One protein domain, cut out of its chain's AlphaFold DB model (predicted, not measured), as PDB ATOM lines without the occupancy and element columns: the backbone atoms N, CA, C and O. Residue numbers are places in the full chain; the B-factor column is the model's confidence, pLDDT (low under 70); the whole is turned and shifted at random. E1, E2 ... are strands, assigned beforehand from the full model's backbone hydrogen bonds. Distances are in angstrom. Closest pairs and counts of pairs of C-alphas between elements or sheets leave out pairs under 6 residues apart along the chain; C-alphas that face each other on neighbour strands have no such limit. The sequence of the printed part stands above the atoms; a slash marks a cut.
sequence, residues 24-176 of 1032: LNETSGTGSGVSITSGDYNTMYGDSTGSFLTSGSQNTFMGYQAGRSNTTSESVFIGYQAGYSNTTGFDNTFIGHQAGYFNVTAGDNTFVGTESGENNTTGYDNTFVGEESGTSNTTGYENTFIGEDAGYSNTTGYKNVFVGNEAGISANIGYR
ATOM      1  N   LEU A  24     -38.929 -30.752 -18.738       82.44
ATOM      2  CA  LEU A  24     -39.228 -29.329 -18.526       82.44
ATOM      3  C   LEU A  24     -38.827 -28.743 -17.156       82.44
ATOM      4  O   LEU A  24     -39.483 -27.825 -16.676       82.44
ATOM      5  N   ASN A  25     -37.730 -29.219 -16.553       89.62
ATOM      6  CA  ASN A  25     -37.048 -28.465 -15.494       89.62
ATOM      7  C   ASN A  25     -36.108 -27.410 -16.111       89.62
ATOM      8  O   ASN A  25     -35.247 -27.749 -16.926       89.62
ATOM      9  N   GLU A  26     -36.234 -26.152 -15.698       92.56
ATOM     10  CA  GLU A  26     -35.355 -25.042 -16.070       92.56
ATOM     11  C   GLU A  26     -34.485 -24.679 -14.864       92.56
ATOM     12  O   GLU A  26     -35.002 -24.199 -13.863       92.56
ATOM     13  N   THR A  27     -33.170 -24.921 -14.918       92.25
ATOM     14  CA  THR A  27     -32.254 -24.613 -13.806       92.25
ATOM     15  C   THR A  27     -31.102 -23.709 -14.248       92.25
ATOM     16  O   THR A  27     -30.537 -23.871 -15.333       92.25
ATOM     17  N   SER A  28     -30.731 -22.734 -13.415       92.12
ATOM     18  CA  SER A  28     -29.602 -21.832 -13.664       92.12
ATOM     19  C   SER A  28     -28.960 -21.367 -12.358       92.12
ATOM     20  O   SER A  28     -29.644 -20.853 -11.481       92.12
ATOM     21  N   GLY A  29     -27.637 -21.516 -12.247       89.38
ATOM     22  CA  GLY A  29     -26.872 -21.252 -11.023       89.38
ATOM     23  C   GLY A  29     -26.181 -22.511 -10.494       89.38
ATOM     24  O   GLY A  29     -26.584 -23.637 -10.794       89.38
ATOM     25  N   THR A  30     -25.088 -22.341  -9.749       92.75
ATOM     26  CA  THR A  30     -24.313 -23.475  -9.224       92.75
ATOM     27  C   THR A  30     -25.145 -24.234  -8.187       92.75
ATOM     28  O   THR A  30     -25.739 -23.631  -7.305       92.75
ATOM     29  N   GLY A  31     -25.236 -25.562  -8.307       89.69
ATOM     30  CA  GLY A  31     -25.988 -26.401  -7.359       89.69
ATOM     31  C   GLY A  31     -27.519 -26.325  -7.466       89.69
ATOM     32  O   GLY A  31     -28.200 -27.028  -6.718       89.69
ATOM     33  N   SER A  32     -28.068 -25.527  -8.391       93.94
ATOM     34  CA  SER A  32     -29.516 -25.416  -8.600       93.94
ATOM     35  C   SER A  32     -30.121 -26.745  -9.066       93.94
ATOM     36  O   SER A  32     -29.721 -27.275 -10.103       93.94
ATOM     37  N   GLY A  33     -31.106 -27.266  -8.329       90.88
ATOM     38  CA  GLY A  33     -31.837 -28.495  -8.672       90.88
ATOM     39  C   GLY A  33     -30.969 -29.754  -8.795       90.88
ATOM     40  O   GLY A  33     -31.368 -30.715  -9.448       90.88
ATOM     41  N   VAL A  34     -29.766 -29.763  -8.203       91.62
ATOM     42  CA  VAL A  34     -28.754 -30.820  -8.419       91.62
ATOM     43  C   VAL A  34     -29.205 -32.217  -7.972       91.62
ATOM     44  O   VAL A  34     -28.711 -33.214  -8.500       91.62
ATOM     45  N   SER A  35     -30.143 -32.302  -7.028       91.69
ATOM     46  CA  SER A  35     -30.624 -33.571  -6.470       91.69
ATOM     47  C   SER A  35     -31.888 -34.114  -7.142       91.69
ATOM     48  O   SER A  35     -32.385 -35.154  -6.707       91.69
ATOM     49  N   ILE A  36     -32.413 -33.468  -8.194       90.69
ATOM     50  CA  ILE A  36     -33.662 -33.900  -8.836       90.69
ATOM     51  C   ILE A  36     -33.440 -35.253  -9.520       90.69
ATOM     52  O   ILE A  36     -32.601 -35.396 -10.411       90.69
ATOM     53  N   THR A  37     -34.224 -36.257  -9.122       89.25
ATOM     54  CA  THR A  37     -34.185 -37.625  -9.666       89.25
ATOM     55  C   THR A  37     -35.450 -37.993 -10.437       89.25
ATOM     56  O   THR A  37     -35.337 -38.669 -11.460       89.25
ATOM     57  N   SER A  38     -36.632 -37.531 -10.006       86.25
ATOM     58  CA  SER A  38     -37.918 -37.922 -10.614       86.25
ATOM     59  C   SER A  38     -38.994 -36.824 -10.677       86.25
ATOM     60  O   SER A  38     -40.133 -37.147 -11.000       86.25
ATOM     61  N   GLY A  39     -38.670 -35.573 -10.333       86.50
ATOM     62  CA  GLY A  39     -39.598 -34.433 -10.381       86.50
ATOM     63  C   GLY A  39     -39.477 -33.604 -11.665       86.50
ATOM     64  O   GLY A  39     -38.369 -33.454 -12.181       86.50
ATOM     65  N   ASP A  40     -40.591 -33.050 -12.152       89.50
ATOM     66  CA  ASP A  40     -40.710 -32.360 -13.452       89.50
ATOM     67  C   ASP A  40     -41.354 -30.958 -13.325       89.50
ATOM     68  O   ASP A  40     -41.979 -30.632 -12.316       89.50
ATOM     69  N   TYR A  41     -41.257 -30.129 -14.374       92.69
ATOM     70  CA  TYR A  41     -41.864 -28.784 -14.451       92.69
ATOM     71  C   TYR A  41     -41.394 -27.773 -13.387       92.69
ATOM     72  O   TYR A  41     -42.161 -26.905 -12.977       92.69
ATOM     73  N   ASN A  42     -40.148 -27.868 -12.924       94.44
ATOM     74  CA  ASN A  42     -39.583 -26.922 -11.962       94.44
ATOM     75  C   ASN A  42     -38.807 -25.792 -12.657       94.44
ATOM     76  O   ASN A  42     -38.004 -26.049 -13.548       94.44
ATOM     77  N   THR A  43     -38.969 -24.555 -12.198       96.06
ATOM     78  CA  THR A  43     -38.193 -23.383 -12.631       96.06
ATOM     79  C   THR A  43     -37.288 -22.940 -11.486       96.06
ATOM     80  O   THR A  43     -37.789 -22.651 -10.409       96.06
ATOM     81  N   MET A  44     -35.968 -22.900 -11.669       95.38
ATOM     82  CA  MET A  44     -34.996 -22.607 -10.609       95.38
ATOM     83  C   MET A  44     -33.880 -21.672 -11.092       95.38
ATOM     84  O   MET A  44     -33.109 -22.023 -11.985       95.38
ATOM     85  N   TYR A  45     -33.755 -20.495 -10.478       96.25
ATOM     86  CA  TYR A  45     -32.760 -19.481 -10.841       96.25
ATOM     87  C   TYR A  45     -32.036 -18.921  -9.608       96.25
ATOM     88  O   TYR A  45     -32.563 -18.064  -8.901       96.25
ATOM     89  N   GLY A  46     -30.798 -19.348  -9.373       95.12
ATOM     90  CA  GLY A  46     -29.965 -18.894  -8.259       95.12
ATOM     91  C   GLY A  46     -28.939 -19.940  -7.828       95.12
ATOM     92  O   GLY A  46     -28.990 -21.099  -8.231       95.12
ATOM     93  N   ASP A  47     -27.965 -19.537  -7.012       96.06
ATOM     94  CA  ASP A  47     -27.049 -20.502  -6.399       96.06
ATOM     95  C   ASP A  47     -27.801 -21.356  -5.369       96.06
ATOM     96  O   ASP A  47     -28.517 -20.830  -4.513       96.06
ATOM     97  N   SER A  48     -27.635 -22.675  -5.464       95.94
ATOM     98  CA  SER A  48     -28.184 -23.669  -4.538       95.94
ATOM     99  C   SER A  48     -29.719 -23.656  -4.386       95.94
ATOM    100  O   SER A  48     -30.241 -24.171  -3.395       95.94
ATOM    101  N   THR A  49     -30.464 -23.112  -5.358       96.12
ATOM    102  CA  THR A  49     -31.938 -23.161  -5.372       96.12
ATOM    103  C   THR A  49     -32.445 -24.589  -5.498       96.12
ATOM    104  O   THR A  49     -31.997 -25.326  -6.378       96.12
ATOM    105  N   GLY A  50     -33.368 -25.005  -4.627       94.06
ATOM    106  CA  GLY A  50     -33.933 -26.361  -4.664       94.06
ATOM    107  C   GLY A  50     -32.892 -27.487  -4.593       94.06
ATOM    108  O   GLY A  50     -33.120 -28.557  -5.153       94.06
ATOM    109  N   SER A  51     -31.717 -27.265  -3.985       94.50
ATOM    110  CA  SER A  51     -30.588 -28.206  -4.085       94.50
ATOM    111  C   SER A  51     -30.860 -29.594  -3.485       94.50
ATOM    112  O   SER A  51     -30.199 -30.552  -3.883       94.50
ATOM    113  N   PHE A  52     -31.830 -29.719  -2.571       93.69
ATOM    114  CA  PHE A  52     -32.280 -30.988  -1.982       93.69
ATOM    115  C   PHE A  52     -33.594 -31.522  -2.592       93.69
ATOM    116  O   PHE A  52     -34.082 -32.565  -2.156       93.69
ATOM    117  N   LEU A  53     -34.145 -30.875  -3.628       93.38
ATOM    118  CA  LEU A  53     -35.360 -31.345  -4.297       93.38
ATOM    119  C   LEU A  53     -35.082 -32.654  -5.040       93.38
ATOM    120  O   LEU A  53     -34.325 -32.657  -6.005       93.38
ATOM    121  N   THR A  54     -35.690 -33.763  -4.612       92.06
ATOM    122  CA  THR A  54     -35.456 -35.097  -5.202       92.06
ATOM    123  C   THR A  54     -36.568 -35.554  -6.145       92.06
ATOM    124  O   THR A  54     -36.273 -36.064  -7.231       92.06
ATOM    125  N   SER A  55     -37.832 -35.368  -5.762       90.38
ATOM    126  CA  SER A  55     -39.006 -35.839  -6.518       90.38
ATOM    127  C   SER A  55     -40.112 -34.797  -6.722       90.38
ATOM    128  O   SER A  55     -41.076 -35.083  -7.428       90.38
ATOM    129  N   GLY A  56     -39.999 -33.611  -6.119       90.81
ATOM    130  CA  GLY A  56     -41.009 -32.557  -6.224       90.81
ATOM    131  C   GLY A  56     -41.116 -31.947  -7.624       90.81
ATOM    132  O   GLY A  56     -40.137 -31.878  -8.370       90.81
ATOM    133  N   SER A  57     -42.324 -31.532  -7.994       92.75
ATOM    134  CA  SER A  57     -42.667 -31.031  -9.329       92.75
ATOM    135  C   SER A  57     -43.372 -29.677  -9.257       92.75
ATOM    136  O   SER A  57     -43.931 -29.331  -8.223       92.75
ATOM    137  N   GLN A  58     -43.411 -28.937 -10.365       94.50
ATOM    138  CA  GLN A  58     -44.210 -27.703 -10.494       94.50
ATOM    139  C   GLN A  58     -43.797 -26.569  -9.534       94.50
ATOM    140  O   GLN A  58     -44.614 -25.724  -9.176       94.50
ATOM    141  N   ASN A  59     -42.528 -26.527  -9.122       96.00
ATOM    142  CA  ASN A  59     -42.011 -25.466  -8.260       96.00
ATOM    143  C   ASN A  59     -41.413 -24.296  -9.058       96.00
ATOM    144  O   ASN A  59     -40.824 -24.500 -10.118       96.00
ATOM    145  N   THR A  60     -41.471 -23.078  -8.517       97.56
ATOM    146  CA  THR A  60     -40.766 -21.897  -9.047       97.56
ATOM    147  C   THR A  60     -39.877 -21.285  -7.970       97.56
ATOM    148  O   THR A  60     -40.378 -20.617  -7.074       97.56
ATOM    149  N   PHE A  61     -38.560 -21.481  -8.057       97.56
ATOM    150  CA  PHE A  61     -37.570 -20.975  -7.106       97.56
ATOM    151  C   PHE A  61     -36.639 -19.937  -7.745       97.56
ATOM    152  O   PHE A  61     -36.056 -20.175  -8.802       97.56
ATOM    153  N   MET A  62     -36.448 -18.786  -7.106       97.62
ATOM    154  CA  MET A  62     -35.554 -17.736  -7.600       97.62
ATOM    155  C   MET A  62     -34.868 -16.993  -6.448       97.62
ATOM    156  O   MET A  62     -35.539 -16.501  -5.552       97.62
ATOM    157  N   GLY A  63     -33.540 -16.865  -6.487       96.69
ATOM    158  CA  GLY A  63     -32.734 -16.209  -5.446       96.69
ATOM    159  C   GLY A  63     -31.675 -17.129  -4.833       96.69
ATOM    160  O   GLY A  63     -31.649 -18.325  -5.093       96.69
ATOM    161  N   TYR A  64     -30.752 -16.588  -4.037       97.19
ATOM    162  CA  TYR A  64     -29.731 -17.405  -3.369       97.19
ATOM    163  C   TYR A  64     -30.388 -18.339  -2.343       97.19
ATOM    164  O   TYR A  64     -31.063 -17.865  -1.432       97.19
ATOM    165  N   GLN A  65     -30.190 -19.653  -2.498       97.31
ATOM    166  CA  GLN A  65     -30.703 -20.700  -1.605       97.31
ATOM    167  C   GLN A  65     -32.235 -20.717  -1.406       97.31
ATOM    168  O   GLN A  65     -32.716 -21.286  -0.425       97.31
ATOM    169  N   ALA A  66     -33.016 -20.153  -2.335       97.69
ATOM    170  CA  ALA A  66     -34.474 -20.270  -2.290       97.69
ATOM    171  C   ALA A  66     -34.903 -21.748  -2.398       97.69
ATOM    172  O   ALA A  66     -34.421 -22.487  -3.268       97.69
ATOM    173  N   GLY A  67     -35.770 -22.197  -1.488       96.06
ATOM    174  CA  GLY A  67     -36.245 -23.582  -1.421       96.06
ATOM    175  C   GLY A  67     -35.151 -24.625  -1.221       96.06
ATOM    176  O   GLY A  67     -35.324 -25.756  -1.669       96.06
ATOM    177  N   ARG A  68     -33.993 -24.269  -0.638       96.25
ATOM    178  CA  ARG A  68     -32.803 -25.138  -0.602       96.25
ATOM    179  C   ARG A  68     -33.122 -26.556  -0.127       96.25
ATOM    180  O   ARG A  68     -32.671 -27.496  -0.785       96.25
ATOM    181  N   SER A  69     -33.874 -26.685   0.968       95.06
ATOM    182  CA  SER A  69     -34.224 -27.960   1.616       95.06
ATOM    183  C   SER A  69     -35.519 -28.600   1.090       95.06
ATOM    184  O   SER A  69     -35.847 -29.707   1.514       95.06
ATOM    185  N   ASN A  70     -36.230 -27.941   0.162       93.69
ATOM    186  CA  ASN A  70     -37.563 -28.344  -0.299       93.69
ATOM    187  C   ASN A  70     -37.559 -29.739  -0.918       93.69
ATOM    188  O   ASN A  70     -36.762 -30.000  -1.818       93.69
ATOM    189  N   THR A  71     -38.482 -30.612  -0.499       90.88
ATOM    190  CA  THR A  71     -38.634 -31.960  -1.085       90.88
ATOM    191  C   THR A  71     -39.985 -32.198  -1.776       90.88
ATOM    192  O   THR A  71     -40.200 -33.271  -2.342       90.88
ATOM    193  N   THR A  72     -40.863 -31.190  -1.808       91.56
ATOM    194  CA  THR A  72     -42.272 -31.252  -2.248       91.56
ATOM    195  C   THR A  72     -42.558 -30.494  -3.547       91.56
ATOM    196  O   THR A  72     -41.651 -29.975  -4.200       91.56
ATOM    197  N   SER A  73     -43.824 -30.487  -3.960       93.75
ATOM    198  CA  SER A  73     -44.316 -29.882  -5.200       93.75
ATOM    199  C   SER A  73     -45.044 -28.551  -4.963       93.75
ATOM    200  O   SER A  73     -45.329 -28.184  -3.823       93.75
ATOM    201  N   GLU A  74     -45.359 -27.870  -6.068       95.44
ATOM    202  CA  GLU A  74     -46.357 -26.789  -6.152       95.44
ATOM    203  C   GLU A  74     -46.040 -25.533  -5.312       95.44
ATOM    204  O   GLU A  74     -46.928 -24.792  -4.910       95.44
ATOM    205  N   SER A  75     -44.756 -25.242  -5.072       97.12
ATOM    206  CA  SER A  75     -44.336 -24.064  -4.299       97.12
ATOM    207  C   SER A  75     -43.676 -22.969  -5.147       97.12
ATOM    208  O   SER A  75     -42.912 -23.244  -6.077       97.12
ATOM    209  N   VAL A  76     -43.910 -21.703  -4.797       98.25
ATOM    210  CA  VAL A  76     -43.287 -20.517  -5.410       98.25
ATOM    211  C   VAL A  76     -42.426 -19.814  -4.367       98.25
ATOM    212  O   VAL A  76     -42.973 -19.185  -3.475       98.25
ATOM    213  N   PHE A  77     -41.096 -19.877  -4.478       98.06
ATOM    214  CA  PHE A  77     -40.159 -19.224  -3.553       98.06
ATOM    215  C   PHE A  77     -39.261 -18.225  -4.283       98.06
ATOM    216  O   PHE A  77     -38.406 -18.612  -5.078       98.06
ATOM    217  N   ILE A  78     -39.429 -16.932  -4.022       98.38
ATOM    218  CA  ILE A  78     -38.714 -15.859  -4.722       98.38
ATOM    219  C   ILE A  78     -38.085 -14.910  -3.701       98.38
ATOM    220  O   ILE A  78     -38.783 -14.140  -3.054       98.38
ATOM    221  N   GLY A  79     -36.761 -14.922  -3.583       97.50
ATOM    222  CA  GLY A  79     -36.010 -14.058  -2.676       97.50
ATOM    223  C   GLY A  79     -34.764 -14.731  -2.109       97.50
ATOM    224  O   GLY A  79     -34.509 -15.915  -2.330       97.50
ATOM    225  N   TYR A  80     -33.946 -13.962  -1.391       97.88
ATOM    226  CA  TYR A  80     -32.799 -14.509  -0.667       97.88
ATOM    227  C   TYR A  80     -33.309 -15.427   0.448       97.88
ATOM    228  O   TYR A  80     -34.020 -14.970   1.335       97.88
ATOM    229  N   GLN A  81     -32.980 -16.719   0.366       98.00
ATOM    230  CA  GLN A  81     -33.344 -17.750   1.344       98.00
ATOM    231  C   GLN A  81     -34.856 -17.917   1.622       98.00
ATOM    232  O   GLN A  81     -35.235 -18.469   2.652       98.00
ATOM    233  N   ALA A  82     -35.731 -17.520   0.692       98.12
ATOM    234  CA  ALA A  82     -37.166 -17.796   0.805       98.12
ATOM    235  C   ALA A  82     -37.430 -19.316   0.860       98.12
ATOM    236  O   ALA A  82     -36.904 -20.067   0.030       98.12
ATOM    237  N   GLY A  83     -38.211 -19.783   1.840       96.69
ATOM    238  CA  GLY A  83     -38.528 -21.208   2.033       96.69
ATOM    239  C   GLY A  83     -37.314 -22.117   2.273       96.69
ATOM    240  O   GLY A  83     -37.347 -23.294   1.910       96.69
ATOM    241  N   TYR A  84     -36.211 -21.586   2.814       97.69
ATOM    242  CA  TYR A  84     -34.923 -22.286   2.925       97.69
ATOM    243  C   TYR A  84     -35.006 -23.655   3.619       97.69
ATOM    244  O   TYR A  84     -34.398 -24.624   3.142       97.69
ATOM    245  N   SER A  85     -35.749 -23.737   4.727       96.00
ATOM    246  CA  SER A  85     -35.864 -24.942   5.558       96.00
ATOM    247  C   SER A  85     -37.034 -25.852   5.179       96.00
ATOM    248  O   SER A  85     -37.154 -26.914   5.790       96.00
ATOM    249  N   ASN A  86     -37.871 -25.486   4.190       93.69
ATOM    250  CA  ASN A  86     -39.080 -26.263   3.885       93.69
ATOM    251  C   ASN A  86     -38.675 -27.676   3.504       93.69
ATOM    252  O   ASN A  86     -37.800 -27.844   2.667       93.69
ATOM    253  N   THR A  87     -39.272 -28.690   4.122       91.62
ATOM    254  CA  THR A  87     -38.980 -30.092   3.813       91.62
ATOM    255  C   THR A  87     -40.203 -30.750   3.203       91.62
ATOM    256  O   THR A  87     -40.121 -31.185   2.055       91.62
ATOM    257  N   THR A  88     -41.333 -30.782   3.919       88.38
ATOM    258  CA  THR A  88     -42.547 -31.513   3.514       88.38
ATOM    259  C   THR A  88     -43.794 -30.643   3.324       88.38
ATOM    260  O   THR A  88     -44.845 -31.199   3.014       88.38
ATOM    261  N   GLY A  89     -43.722 -29.320   3.500       89.31
ATOM    262  CA  GLY A  89     -44.840 -28.420   3.194       89.31
ATOM    263  C   GLY A  89     -45.041 -28.275   1.683       89.31
ATOM    264  O   GLY A  89     -44.060 -28.111   0.959       89.31
ATOM    265  N   PHE A  90     -46.273 -28.357   1.188       93.00
ATOM    266  CA  PHE A  90     -46.628 -28.200  -0.234       93.00
ATOM    267  C   PHE A  90     -47.545 -26.977  -0.430       93.00
ATOM    268  O   PHE A  90     -48.002 -26.410   0.559       93.00
ATOM    269  N   ASP A  91     -47.772 -26.546  -1.675       94.56
ATOM    270  CA  ASP A  91     -48.686 -25.434  -2.012       94.56
ATOM    271  C   ASP A  91     -48.376 -24.086  -1.314       94.56
ATOM    272  O   ASP A  91     -49.262 -23.323  -0.938       94.56
ATOM    273  N   ASN A  92     -47.089 -23.751  -1.151       97.25
ATOM    274  CA  ASN A  92     -46.665 -22.499  -0.514       97.25
ATOM    275  C   ASN A  92     -46.233 -21.424  -1.531       97.25
ATOM    276  O   ASN A  92     -45.489 -21.707  -2.468       97.25
ATOM    277  N   THR A  93     -46.586 -20.158  -1.298       98.44
ATOM    278  CA  THR A  93     -46.093 -18.992  -2.058       98.44
ATOM    279  C   THR A  93     -45.313 -18.056  -1.141       98.44
ATOM    280  O   THR A  93     -45.928 -17.311  -0.391       98.44
ATOM    281  N   PHE A  94     -43.979 -18.055  -1.205       98.31
ATOM    282  CA  PHE A  94     -43.096 -17.170  -0.432       98.31
ATOM    283  C   PHE A  94     -42.338 -16.200  -1.341       98.31
ATOM    284  O   PHE A  94     -41.578 -16.616  -2.216       98.31
ATOM    285  N   ILE A  95     -42.518 -14.896  -1.142       98.56
ATOM    286  CA  ILE A  95     -41.895 -13.852  -1.961       98.56
ATOM    287  C   ILE A  95     -41.303 -12.773  -1.048       98.56
ATOM    288  O   ILE A  95     -42.043 -11.976  -0.481       98.56
ATOM    289  N   GLY A  96     -39.975 -12.712  -0.938       97.81
ATOM    290  CA  GLY A  96     -39.257 -11.743  -0.104       97.81
ATOM    291  C   GLY A  96     -37.936 -12.277   0.454       97.81
ATOM    292  O   GLY A  96     -37.617 -13.459   0.318       97.81
ATOM    293  N   HIS A  97     -37.134 -11.398   1.059       98.00
ATOM    294  CA  HIS A  97     -35.952 -11.805   1.826       98.00
ATOM    295  C   HIS A  97     -36.408 -12.646   3.024       98.00
ATOM    296  O   HIS A  97     -37.242 -12.183   3.785       98.00
ATOM    297  N   GLN A  98     -35.925 -13.886   3.139       98.19
ATOM    298  CA  GLN A  98     -36.221 -14.813   4.243       98.19
ATOM    299  C   GLN A  98     -37.716 -15.109   4.507       98.19
ATOM    300  O   GLN A  98     -38.057 -15.681   5.539       98.19
ATOM    301  N   ALA A  99     -38.609 -14.838   3.549       98.25
ATOM    302  CA  ALA A  99     -40.016 -15.224   3.660       98.25
ATOM    303  C   ALA A  99     -40.146 -16.750   3.870       98.25
ATOM    304  O   ALA A  99     -39.647 -17.543   3.058       98.25
ATOM    305  N   GLY A 100     -40.779 -17.164   4.972       96.94
ATOM    306  CA  GLY A 100     -40.920 -18.574   5.359       96.94
ATOM    307  C   GLY A 100     -39.602 -19.330   5.601       96.94
ATOM    308  O   GLY A 100     -39.543 -20.532   5.329       96.94
ATOM    309  N   TYR A 101     -38.527 -18.661   6.040       97.94
ATOM    310  CA  TYR A 101     -37.179 -19.244   6.171       97.94
ATOM    311  C   TYR A 101     -37.126 -20.544   6.995       97.94
ATOM    312  O   TYR A 101     -36.479 -21.512   6.568       97.94
ATOM    313  N   PHE A 102     -37.815 -20.595   8.140       96.31
ATOM    314  CA  PHE A 102     -37.861 -21.750   9.042       96.31
ATOM    315  C   PHE A 102     -39.059 -22.686   8.819       96.31
ATOM    316  O   PHE A 102     -39.233 -23.621   9.602       96.31
ATOM    317  N   ASN A 103     -39.840 -22.515   7.742       92.19
ATOM    318  CA  ASN A 103     -40.924 -23.451   7.406       92.19
ATOM    319  C   ASN A 103     -40.353 -24.853   7.255       92.19
ATOM    320  O   ASN A 103     -39.365 -25.004   6.555       92.19
ATOM    321  N   VAL A 104     -40.911 -25.857   7.942       91.00
ATOM    322  CA  VAL A 104     -40.421 -27.243   7.886       91.00
ATOM    323  C   VAL A 104     -41.445 -28.148   7.214       91.00
ATOM    324  O   VAL A 104     -41.112 -28.834   6.246       91.00
ATOM    325  N   THR A 105     -42.676 -28.185   7.727       90.44
ATOM    326  CA  THR A 105     -43.722 -29.113   7.256       90.44
ATOM    327  C   THR A 105     -45.037 -28.419   6.910       90.44
ATOM    328  O   THR A 105     -46.030 -29.099   6.664       90.44
ATOM    329  N   ALA A 106     -45.072 -27.090   6.940       89.38
ATOM    330  CA  ALA A 106     -46.287 -26.299   6.827       89.38
ATOM    331  C   ALA A 106     -46.670 -26.068   5.360       89.38
ATOM    332  O   ALA A 106     -45.875 -25.514   4.601       89.38
ATOM    333  N   GLY A 107     -47.872 -26.489   4.961       93.19
ATOM    334  CA  GLY A 107     -48.414 -26.294   3.610       93.19
ATOM    335  C   GLY A 107     -49.449 -25.172   3.519       93.19
ATOM    336  O   GLY A 107     -49.865 -24.636   4.547       93.19
ATOM    337  N   ASP A 108     -49.847 -24.841   2.290       96.06
ATOM    338  CA  ASP A 108     -50.954 -23.926   1.974       96.06
ATOM    339  C   ASP A 108     -50.780 -22.485   2.507       96.06
ATOM    340  O   ASP A 108     -51.745 -21.805   2.854       96.06
ATOM    341  N   ASN A 109     -49.541 -21.983   2.587       97.88
ATOM    342  CA  ASN A 109     -49.263 -20.626   3.068       97.88
ATOM    343  C   ASN A 109     -48.911 -19.647   1.936       97.88
ATOM    344  O   ASN A 109     -48.183 -19.981   1.003       97.88
ATOM    345  N   THR A 110     -49.335 -18.390   2.062       98.56
ATOM    346  CA  THR A 110     -48.937 -17.279   1.182       98.56
ATOM    347  C   THR A 110     -48.221 -16.209   1.997       98.56
ATOM    348  O   THR A 110     -48.888 -15.484   2.723       98.56
ATOM    349  N   PHE A 111     -46.898 -16.088   1.872       98.44
ATOM    350  CA  PHE A 111     -46.069 -15.076   2.541       98.44
ATOM    351  C   PHE A 111     -45.440 -14.129   1.519       98.44
ATOM    352  O   PHE A 111     -44.715 -14.558   0.618       98.44
ATOM    353  N   VAL A 112     -45.708 -12.831   1.629       98.69
ATOM    354  CA  VAL A 112     -45.223 -11.820   0.679       98.69
ATOM    355  C   VAL A 112     -44.706 -10.602   1.437       98.69
ATOM    356  O   VAL A 112     -45.487  -9.792   1.921       98.69
ATOM    357  N   GLY A 113     -43.387 -10.444   1.491       97.94
ATOM    358  CA  GLY A 113     -42.694  -9.397   2.241       97.94
ATOM    359  C   GLY A 113     -41.344  -9.887   2.760       97.94
ATOM    360  O   GLY A 113     -41.083 -11.091   2.782       97.94
ATOM    361  N   THR A 114     -40.462  -8.965   3.144       98.31
ATOM    362  CA  THR A 114     -39.245  -9.323   3.891       98.31
ATOM    363  C   THR A 114     -39.657  -9.925   5.229       98.31
ATOM    364  O   THR A 114     -40.531  -9.371   5.884       98.31
ATOM    365  N   GLU A 115     -39.097 -11.087   5.565       98.25
ATOM    366  CA  GLU A 115     -39.284 -11.800   6.842       98.25
ATOM    367  C   GLU A 115     -40.741 -12.182   7.172       98.25
ATOM    368  O   GLU A 115     -41.037 -12.723   8.232       98.25
ATOM    369  N   SER A 116     -41.650 -12.051   6.199       98.12
ATOM    370  CA  SER A 116     -43.034 -12.511   6.315       98.12
ATOM    371  C   SER A 116     -43.077 -14.014   6.621       98.12
ATOM    372  O   SER A 116     -42.577 -14.847   5.847       98.12
ATOM    373  N   GLY A 117     -43.641 -14.358   7.781       97.06
ATOM    374  CA  GLY A 117     -43.694 -15.723   8.303       97.06
ATOM    375  C   GLY A 117     -42.332 -16.394   8.521       97.06
ATOM    376  O   GLY A 117     -42.266 -17.620   8.407       97.06
ATOM    377  N   GLU A 118     -41.250 -15.641   8.773       97.94
ATOM    378  CA  GLU A 118     -39.877 -16.168   8.884       97.94
ATOM    379  C   GLU A 118     -39.778 -17.393   9.806       97.94
ATOM    380  O   GLU A 118     -39.226 -18.421   9.397       97.94
ATOM    381  N   ASN A 119     -40.350 -17.314  11.013       96.50
ATOM    382  CA  ASN A 119     -40.261 -18.366  12.027       96.50
ATOM    383  C   ASN A 119     -41.361 -19.435  11.931       96.50
ATOM    384  O   ASN A 119     -41.409 -20.327  12.786       96.50
ATOM    385  N   ASN A 120     -42.222 -19.401  10.903       95.38
ATOM    386  CA  ASN A 120     -43.289 -20.395  10.754       95.38
ATOM    387  C   ASN A 120     -42.667 -21.769  10.606       95.38
ATOM    388  O   ASN A 120     -41.911 -21.956   9.674       95.38
ATOM    389  N   THR A 121     -42.981 -22.730  11.479       93.94
ATOM    390  CA  THR A 121     -42.405 -24.087  11.426       93.94
ATOM    391  C   THR A 121     -43.408 -25.102  10.881       93.94
ATOM    392  O   THR A 121     -43.112 -25.807   9.910       93.94
ATOM    393  N   THR A 122     -44.611 -25.157  11.468       93.62
ATOM    394  CA  THR A 122     -45.664 -26.129  11.123       93.62
ATOM    395  C   THR A 122     -47.056 -25.512  10.938       93.62
ATOM    396  O   THR A 122     -48.004 -26.255  10.690       93.62
ATOM    397  N   GLY A 123     -47.201 -24.186  11.037       94.38
ATOM    398  CA  GLY A 123     -48.465 -23.479  10.811       94.38
ATOM    399  C   GLY A 123     -48.898 -23.464   9.341       94.38
ATOM    400  O   GLY A 123     -48.110 -23.096   8.470       94.38
ATOM    401  N   TYR A 124     -50.134 -23.863   9.051       95.62
ATOM    402  CA  TYR A 124     -50.668 -24.027   7.691       95.62
ATOM    403  C   TYR A 124     -51.859 -23.088   7.421       95.62
ATOM    404  O   TYR A 124     -52.398 -22.489   8.352       95.62
ATOM    405  N   ASP A 125     -52.275 -22.957   6.158       96.81
ATOM    406  CA  ASP A 125     -53.403 -22.106   5.734       96.81
ATOM    407  C   ASP A 125     -53.264 -20.613   6.126       96.81
ATOM    408  O   ASP A 125     -54.260 -19.926   6.362       96.81
ATOM    409  N   ASN A 126     -52.041 -20.079   6.226       98.06
ATOM    410  CA  ASN A 126     -51.818 -18.674   6.582       98.06
ATOM    411  C   ASN A 126     -51.599 -17.779   5.351       98.06
ATOM    412  O   ASN A 126     -50.907 -18.148   4.404       98.06
ATOM    413  N   THR A 127     -52.120 -16.554   5.385       98.62
ATOM    414  CA  THR A 127     -51.859 -15.504   4.386       98.62
ATOM    415  C   THR A 127     -51.214 -14.304   5.063       98.62
ATOM    416  O   THR A 127     -51.913 -13.557   5.739       98.62
ATOM    417  N   PHE A 128     -49.911 -14.103   4.875       98.44
ATOM    418  CA  PHE A 128     -49.143 -12.975   5.405       98.44
ATOM    419  C   PHE A 128     -48.633 -12.092   4.260       98.44
ATOM    420  O   PHE A 128     -47.994 -12.568   3.321       98.44
ATOM    421  N   VAL A 129     -48.960 -10.803   4.287       98.69
ATOM    422  CA  VAL A 129     -48.592  -9.848   3.235       98.69
ATOM    423  C   VAL A 129     -48.160  -8.527   3.863       98.69
ATOM    424  O   VAL A 129     -48.992  -7.751   4.320       98.69
ATOM    425  N   GLY A 130     -46.866  -8.240   3.822       97.94
ATOM    426  CA  GLY A 130     -46.239  -7.087   4.461       97.94
ATOM    427  C   GLY A 130     -44.857  -7.452   4.984       97.94
ATOM    428  O   GLY A 130     -44.554  -8.634   5.162       97.94
ATOM    429  N   GLU A 131     -44.010  -6.446   5.187       98.19
ATOM    430  CA  GLU A 131     -42.765  -6.647   5.927       98.19
ATOM    431  C   GLU A 131     -43.090  -7.168   7.327       98.19
ATOM    432  O   GLU A 131     -44.047  -6.702   7.937       98.19
ATOM    433  N   GLU A 132     -42.362  -8.196   7.758       97.94
ATOM    434  CA  GLU A 132     -42.433  -8.763   9.105       97.94
ATOM    435  C   GLU A 132     -43.846  -9.229   9.554       97.94
ATOM    436  O   GLU A 132     -44.115  -9.560  10.712       97.94
ATOM    437  N   SER A 133     -44.770  -9.358   8.595       97.94
ATOM    438  CA  SER A 133     -46.113  -9.886   8.829       97.94
ATOM    439  C   SER A 133     -46.042 -11.340   9.309       97.94
ATOM    440  O   SER A 133     -45.561 -12.232   8.602       97.94
ATOM    441  N   GLY A 134     -46.519 -11.585  10.531       96.62
ATOM    442  CA  GLY A 134     -46.467 -12.897  11.173       96.62
ATOM    443  C   GLY A 134     -45.056 -13.453  11.413       96.62
ATOM    444  O   GLY A 134     -44.919 -14.677  11.467       96.62
ATOM    445  N   THR A 135     -44.016 -12.612  11.529       97.19
ATOM    446  CA  THR A 135     -42.607 -13.038  11.697       97.19
ATOM    447  C   THR A 135     -42.412 -14.094  12.779       97.19
ATOM    448  O   THR A 135     -41.689 -15.069  12.558       97.19
ATOM    449  N   SER A 136     -43.062 -13.943  13.937       96.06
ATOM    450  CA  SER A 136     -42.904 -14.856  15.080       96.06
ATOM    451  C   SER A 136     -43.837 -16.073  15.049       96.06
ATOM    452  O   SER A 136     -43.789 -16.887  15.977       96.06
ATOM    453  N   ASN A 137     -44.664 -16.245  14.005       95.25
ATOM    454  CA  ASN A 137     -45.580 -17.389  13.905       95.25
ATOM    455  C   ASN A 137     -44.774 -18.668  13.936       95.25
ATOM    456  O   ASN A 137     -43.880 -18.805  13.131       95.25
ATOM    457  N   THR A 138     -45.075 -19.605  14.835       94.56
ATOM    458  CA  THR A 138     -44.379 -20.902  14.898       94.56
ATOM    459  C   THR A 138     -45.294 -22.027  14.437       94.56
ATOM    460  O   THR A 138     -44.933 -22.790  13.539       94.56
ATOM    461  N   THR A 139     -46.490 -22.127  15.023       95.00
ATOM    462  CA  THR A 139     -47.459 -23.206  14.752       95.00
ATOM    463  C   THR A 139     -48.887 -22.706  14.503       95.00
ATOM    464  O   THR A 139     -49.759 -23.519  14.195       95.00
ATOM    465  N   GLY A 140     -49.130 -21.392  14.587       94.94
ATOM    466  CA  GLY A 140     -50.427 -20.775  14.293       94.94
ATOM    467  C   GLY A 140     -50.892 -21.023  12.855       94.94
ATOM    468  O   GLY A 140     -50.075 -21.089  11.933       94.94
ATOM    469  N   TYR A 141     -52.201 -21.188  12.660       96.19
ATOM    470  CA  TYR A 141     -52.802 -21.620  11.391       96.19
ATOM    471  C   TYR A 141     -54.095 -20.861  11.062       96.19
ATOM    472  O   TYR A 141     -54.736 -20.282  11.943       96.19
ATOM    473  N   GLU A 142     -54.510 -20.893   9.793       97.38
ATOM    474  CA  GLU A 142     -55.714 -20.205   9.297       97.38
ATOM    475  C   GLU A 142     -55.730 -18.682   9.599       97.38
ATOM    476  O   GLU A 142     -56.798 -18.093   9.778       97.38
ATOM    477  N   ASN A 143     -54.568 -18.022   9.684       97.88
ATOM    478  CA  ASN A 143     -54.467 -16.577   9.928       97.88
ATOM    479  C   ASN A 143     -54.373 -15.765   8.626       97.88
ATOM    480  O   ASN A 143     -53.791 -16.203   7.637       97.88
ATOM    481  N   THR A 144     -54.902 -14.543   8.623       98.56
ATOM    482  CA  THR A 144     -54.754 -13.570   7.527       98.56
ATOM    483  C   THR A 144     -54.173 -12.272   8.070       98.56
ATOM    484  O   THR A 144     -54.903 -11.514   8.701       98.56
ATOM    485  N   PHE A 145     -52.893 -12.005   7.818       98.38
ATOM    486  CA  PHE A 145     -52.188 -10.791   8.234       98.38
ATOM    487  C   PHE A 145     -51.778  -9.970   7.011       98.38
ATOM    488  O   PHE A 145     -51.101 -10.470   6.115       98.38
ATOM    489  N   ILE A 146     -52.217  -8.715   6.929       98.62
ATOM    490  CA  ILE A 146     -51.951  -7.833   5.788       98.62
ATOM    491  C   ILE A 146     -51.578  -6.441   6.299       98.62
ATOM    492  O   ILE A 146     -52.440  -5.703   6.768       98.62
ATOM    493  N   GLY A 147     -50.317  -6.057   6.151       97.94
ATOM    494  CA  GLY A 147     -49.736  -4.835   6.702       97.94
ATOM    495  C   GLY A 147     -48.317  -5.096   7.195       97.94
ATOM    496  O   GLY A 147     -47.945  -6.250   7.393       97.94
ATOM    497  N   GLU A 148     -47.523  -4.039   7.339       98.00
ATOM    498  CA  GLU A 148     -46.245  -4.156   8.050       98.00
ATOM    499  C   GLU A 148     -46.525  -4.409   9.541       98.00
ATOM    500  O   GLU A 148     -47.524  -3.923  10.080       98.00
ATOM    501  N   ASP A 149     -45.761  -5.339  10.118       97.69
ATOM    502  CA  ASP A 149     -45.873  -5.838  11.496       97.69
ATOM    503  C   ASP A 149     -47.238  -6.416  11.907       97.69
ATOM    504  O   ASP A 149     -47.497  -6.700  13.081       97.69
ATOM    505  N   ALA A 150     -48.126  -6.671  10.941       97.88
ATOM    506  CA  ALA A 150     -49.412  -7.299  11.212       97.88
ATOM    507  C   ALA A 150     -49.197  -8.708  11.800       97.88
ATOM    508  O   ALA A 150     -48.629  -9.591  11.147       97.88
ATOM    509  N   GLY A 151     -49.656  -8.925  13.036       96.19
ATOM    510  CA  GLY A 151     -49.465 -10.186  13.757       96.19
ATOM    511  C   GLY A 151     -48.009 -10.532  14.096       96.19
ATOM    512  O   GLY A 151     -47.718 -11.719  14.257       96.19
ATOM    513  N   TYR A 152     -47.095  -9.554  14.166       96.56
ATOM    514  CA  TYR A 152     -45.647  -9.757  14.356       96.56
ATOM    515  C   TYR A 152     -45.290 -10.772  15.458       96.56
ATOM    516  O   TYR A 152     -44.479 -11.674  15.231       96.56
ATOM    517  N   SER A 153     -45.921 -10.659  16.634       94.75
ATOM    518  CA  SER A 153     -45.633 -11.483  17.819       94.75
ATOM    519  C   SER A 153     -46.469 -12.765  17.918       94.75
ATOM    520  O   SER A 153     -46.319 -13.508  18.888       94.75
ATOM    521  N   ASN A 154     -47.342 -13.058  16.947       92.81
ATOM    522  CA  ASN A 154     -48.181 -14.257  16.983       92.81
ATOM    523  C   ASN A 154     -47.327 -15.501  16.974       92.81
ATOM    524  O   ASN A 154     -46.614 -15.700  16.011       92.81
ATOM    525  N   THR A 155     -47.411 -16.349  18.002       93.44
ATOM    526  CA  THR A 155     -46.626 -17.590  18.081       93.44
ATOM    527  C   THR A 155     -47.478 -18.802  17.711       93.44
ATOM    528  O   THR A 155     -47.114 -19.575  16.816       93.44
ATOM    529  N   THR A 156     -48.630 -18.967  18.367       93.62
ATOM    530  CA  THR A 156     -49.541 -20.110  18.183       93.62
ATOM    531  C   THR A 156     -50.997 -19.710  17.942       93.62
ATOM    532  O   THR A 156     -51.834 -20.595  17.746       93.62
ATOM    533  N   GLY A 157     -51.321 -18.413  17.957       93.44
ATOM    534  CA  GLY A 157     -52.667 -17.919  17.664       93.44
ATOM    535  C   GLY A 157     -53.147 -18.331  16.268       93.44
ATOM    536  O   GLY A 157     -52.352 -18.519  15.341       93.44
ATOM    537  N   TYR A 158     -54.457 -18.536  16.122       95.75
ATOM    538  CA  TYR A 158     -55.064 -19.112  14.917       95.75
ATOM    539  C   TYR A 158     -56.399 -18.448  14.568       95.75
ATOM    540  O   TYR A 158     -57.112 -17.936  15.436       95.75
ATOM    541  N   LYS A 159     -56.800 -18.513  13.292       97.12
ATOM    542  CA  LYS A 159     -58.064 -17.927  12.796       97.12
ATOM    543  C   LYS A 159     -58.190 -16.416  13.010       97.12
ATOM    544  O   LYS A 159     -59.311 -15.912  13.084       97.12
ATOM    545  N   ASN A 160     -57.078 -15.701  13.124       97.44
ATOM    546  CA  ASN A 160     -57.066 -14.249  13.262       97.44
ATOM    547  C   ASN A 160     -57.052 -13.566  11.888       97.44
ATOM    548  O   ASN A 160     -56.451 -14.064  10.936       97.44
ATOM    549  N   VAL A 161     -57.702 -12.410  11.784       98.38
ATOM    550  CA  VAL A 161     -57.686 -11.551  10.594       98.38
ATOM    551  C   VAL A 161     -57.194 -10.176  11.014       98.38
ATOM    552  O   VAL A 161     -57.957  -9.431  11.619       98.38
ATOM    553  N   PHE A 162     -55.951  -9.836  10.686       97.88
ATOM    554  CA  PHE A 162     -55.338  -8.543  10.991       97.88
ATOM    555  C   PHE A 162     -54.984  -7.815   9.695       97.88
ATOM    556  O   PHE A 162     -54.247  -8.332   8.859       97.88
ATOM    557  N   VAL A 163     -55.551  -6.627   9.488       98.56
ATOM    558  CA  VAL A 163     -55.376  -5.846   8.256       98.56
ATOM    559  C   VAL A 163     -55.099  -4.382   8.596       98.56
ATOM    560  O   VAL A 163     -56.017  -3.637   8.933       98.56
ATOM    561  N   GLY A 164     -53.848  -3.955   8.462       97.69
ATOM    562  CA  GLY A 164     -53.351  -2.629   8.835       97.69
ATOM    563  C   GLY A 164     -51.901  -2.699   9.315       97.69
ATOM    564  O   GLY A 164     -51.417  -3.784   9.625       97.69
ATOM    565  N   ASN A 165     -51.208  -1.559   9.346       97.38
ATOM    566  CA  ASN A 165     -49.885  -1.471   9.977       97.38
ATOM    567  C   ASN A 165     -50.042  -1.707  11.490       97.38
ATOM    568  O   ASN A 165     -50.983  -1.183  12.093       97.38
ATOM    569  N   GLU A 166     -49.195  -2.574  12.045       96.81
ATOM    570  CA  GLU A 166     -49.180  -2.985  13.460       96.81
ATOM    571  C   GLU A 166     -50.506  -3.581  13.991       96.81
ATOM    572  O   GLU A 166     -50.731  -3.687  15.199       96.81
ATOM    573  N   ALA A 167     -51.416  -4.006  13.106       97.44
ATOM    574  CA  ALA A 167     -52.658  -4.653  13.526       97.44
ATOM    575  C   ALA A 167     -52.344  -6.003  14.193       97.44
ATOM    576  O   ALA A 167     -51.753  -6.887  13.565       97.44
ATOM    577  N   GLY A 168     -52.738  -6.187  15.456       95.00
ATOM    578  CA  GLY A 168     -52.398  -7.405  16.196       95.00
ATOM    579  C   GLY A 168     -50.905  -7.580  16.489       95.00
ATOM    580  O   GLY A 168     -50.467  -8.722  16.592       95.00
ATOM    581  N   ILE A 169     -50.096  -6.515  16.554       94.12
ATOM    582  CA  ILE A 169     -48.628  -6.636  16.661       94.12
ATOM    583  C   ILE A 169     -48.160  -7.478  17.863       94.12
ATOM    584  O   ILE A 169     -47.245  -8.292  17.703       94.12
ATOM    585  N   SER A 170     -48.795  -7.368  19.037       88.00
ATOM    586  CA  SER A 170     -48.453  -8.171  20.225       88.00
ATOM    587  C   SER A 170     -49.206  -9.506  20.312       88.00
ATOM    588  O   SER A 170     -48.995 -10.263  21.256       88.00
ATOM    589  N   ALA A 171     -50.049  -9.831  19.322       81.81
ATOM    590  CA  ALA A 171     -51.040 -10.897  19.416       81.81
ATOM    591  C   ALA A 171     -50.437 -12.289  19.647       81.81
ATOM    592  O   ALA A 171     -50.188 -12.972  18.669       81.81
ATOM    593  N   ASN A 172     -50.210 -12.747  20.882       82.19
ATOM    594  CA  ASN A 172     -49.375 -13.931  21.135       82.19
ATOM    595  C   ASN A 172     -50.090 -15.268  20.832       82.19
ATOM    596  O   ASN A 172     -49.685 -16.014  19.927       82.19
ATOM    597  N   ILE A 173     -51.153 -15.581  21.591       82.06
ATOM    598  CA  ILE A 173     -51.891 -16.860  21.503       82.06
ATOM    599  C   ILE A 173     -53.398 -16.707  21.247       82.06
ATOM    600  O   ILE A 173     -54.086 -17.716  21.054       82.06
ATOM    601  N   GLY A 174     -53.914 -15.476  21.219       87.12
ATOM    602  CA  GLY A 174     -55.313 -15.173  20.918       87.12
ATOM    603  C   GLY A 174     -55.798 -15.775  19.594       87.12
ATOM    604  O   GLY A 174     -55.024 -16.036  18.668       87.12
ATOM    605  N   TYR A 175     -57.105 -16.023  19.482       94.81
ATOM    606  CA  TYR A 175     -57.688 -16.677  18.306       94.81
ATOM    607  C   TYR A 175     -59.051 -16.112  17.909       94.81
ATOM    608  O   TYR A 175     -59.830 -15.633  18.735       94.81
ATOM    609  N   ARG A 176     -59.396 -16.249  16.622       96.50
ATOM    610  CA  ARG A 176     -60.671 -15.761  16.051       96.50
ATOM    611  C   ARG A 176     -60.914 -14.265  16.277       96.50
ATOM    612  O   ARG A 176     -62.066 -13.854  16.420       96.50
TER     613      ARG A 176
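What this domain is: This is residues 24 to 176 of the 1032 residues of the protein "Por_Secre_tail domain-containing protein" of Flavobacterium sp. (UniProt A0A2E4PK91). The chain has little regular structure and winds in stacked turns, a solenoid whose nine short strands, E1 to E9, make one parallel sheet along a side of the rod. The 153 printed residues hold no named helix; the strands stand side by side in chain order, all strand by class, with only 27 residues. The whole is compact, radius of gyration of the C-alphas 14.7 A, spanning 43 by 20 by 18 A.

Where its parts are: Find C-alpha 26 at (-35.355, -25.042, -16.070), where E1, residues 26 to 28, begins; it is 7.0 A long. Next come E2, 43 to 45, 6.9 A; E3, 60 to 62, 6.8 A; then, each 6.6 A, E4, 76 to 78, E5, 93 to 95, E6, 110 to 112, E7, 127 to 129, E8, 144 to 146, and E9, 161 to 163, ending at (-55.376, -5.846, 8.256).

How they stand to each other: Start at edge strand E1, parallel to E2 at 8 degrees: N 28 and O 44, 2.9 A, are within hydrogen-bond range. At the other edge, E8 and E9 are parallel at 7 degrees, with N 146 and O 162 at 2.8 A.

The domain as a whole: The C-alphas farthest apart, Leu 24 and Ser 170, are 45.1 A apart. The eight links are long. The printed part has no cut, and no printed residue is under 70 in pLDDT.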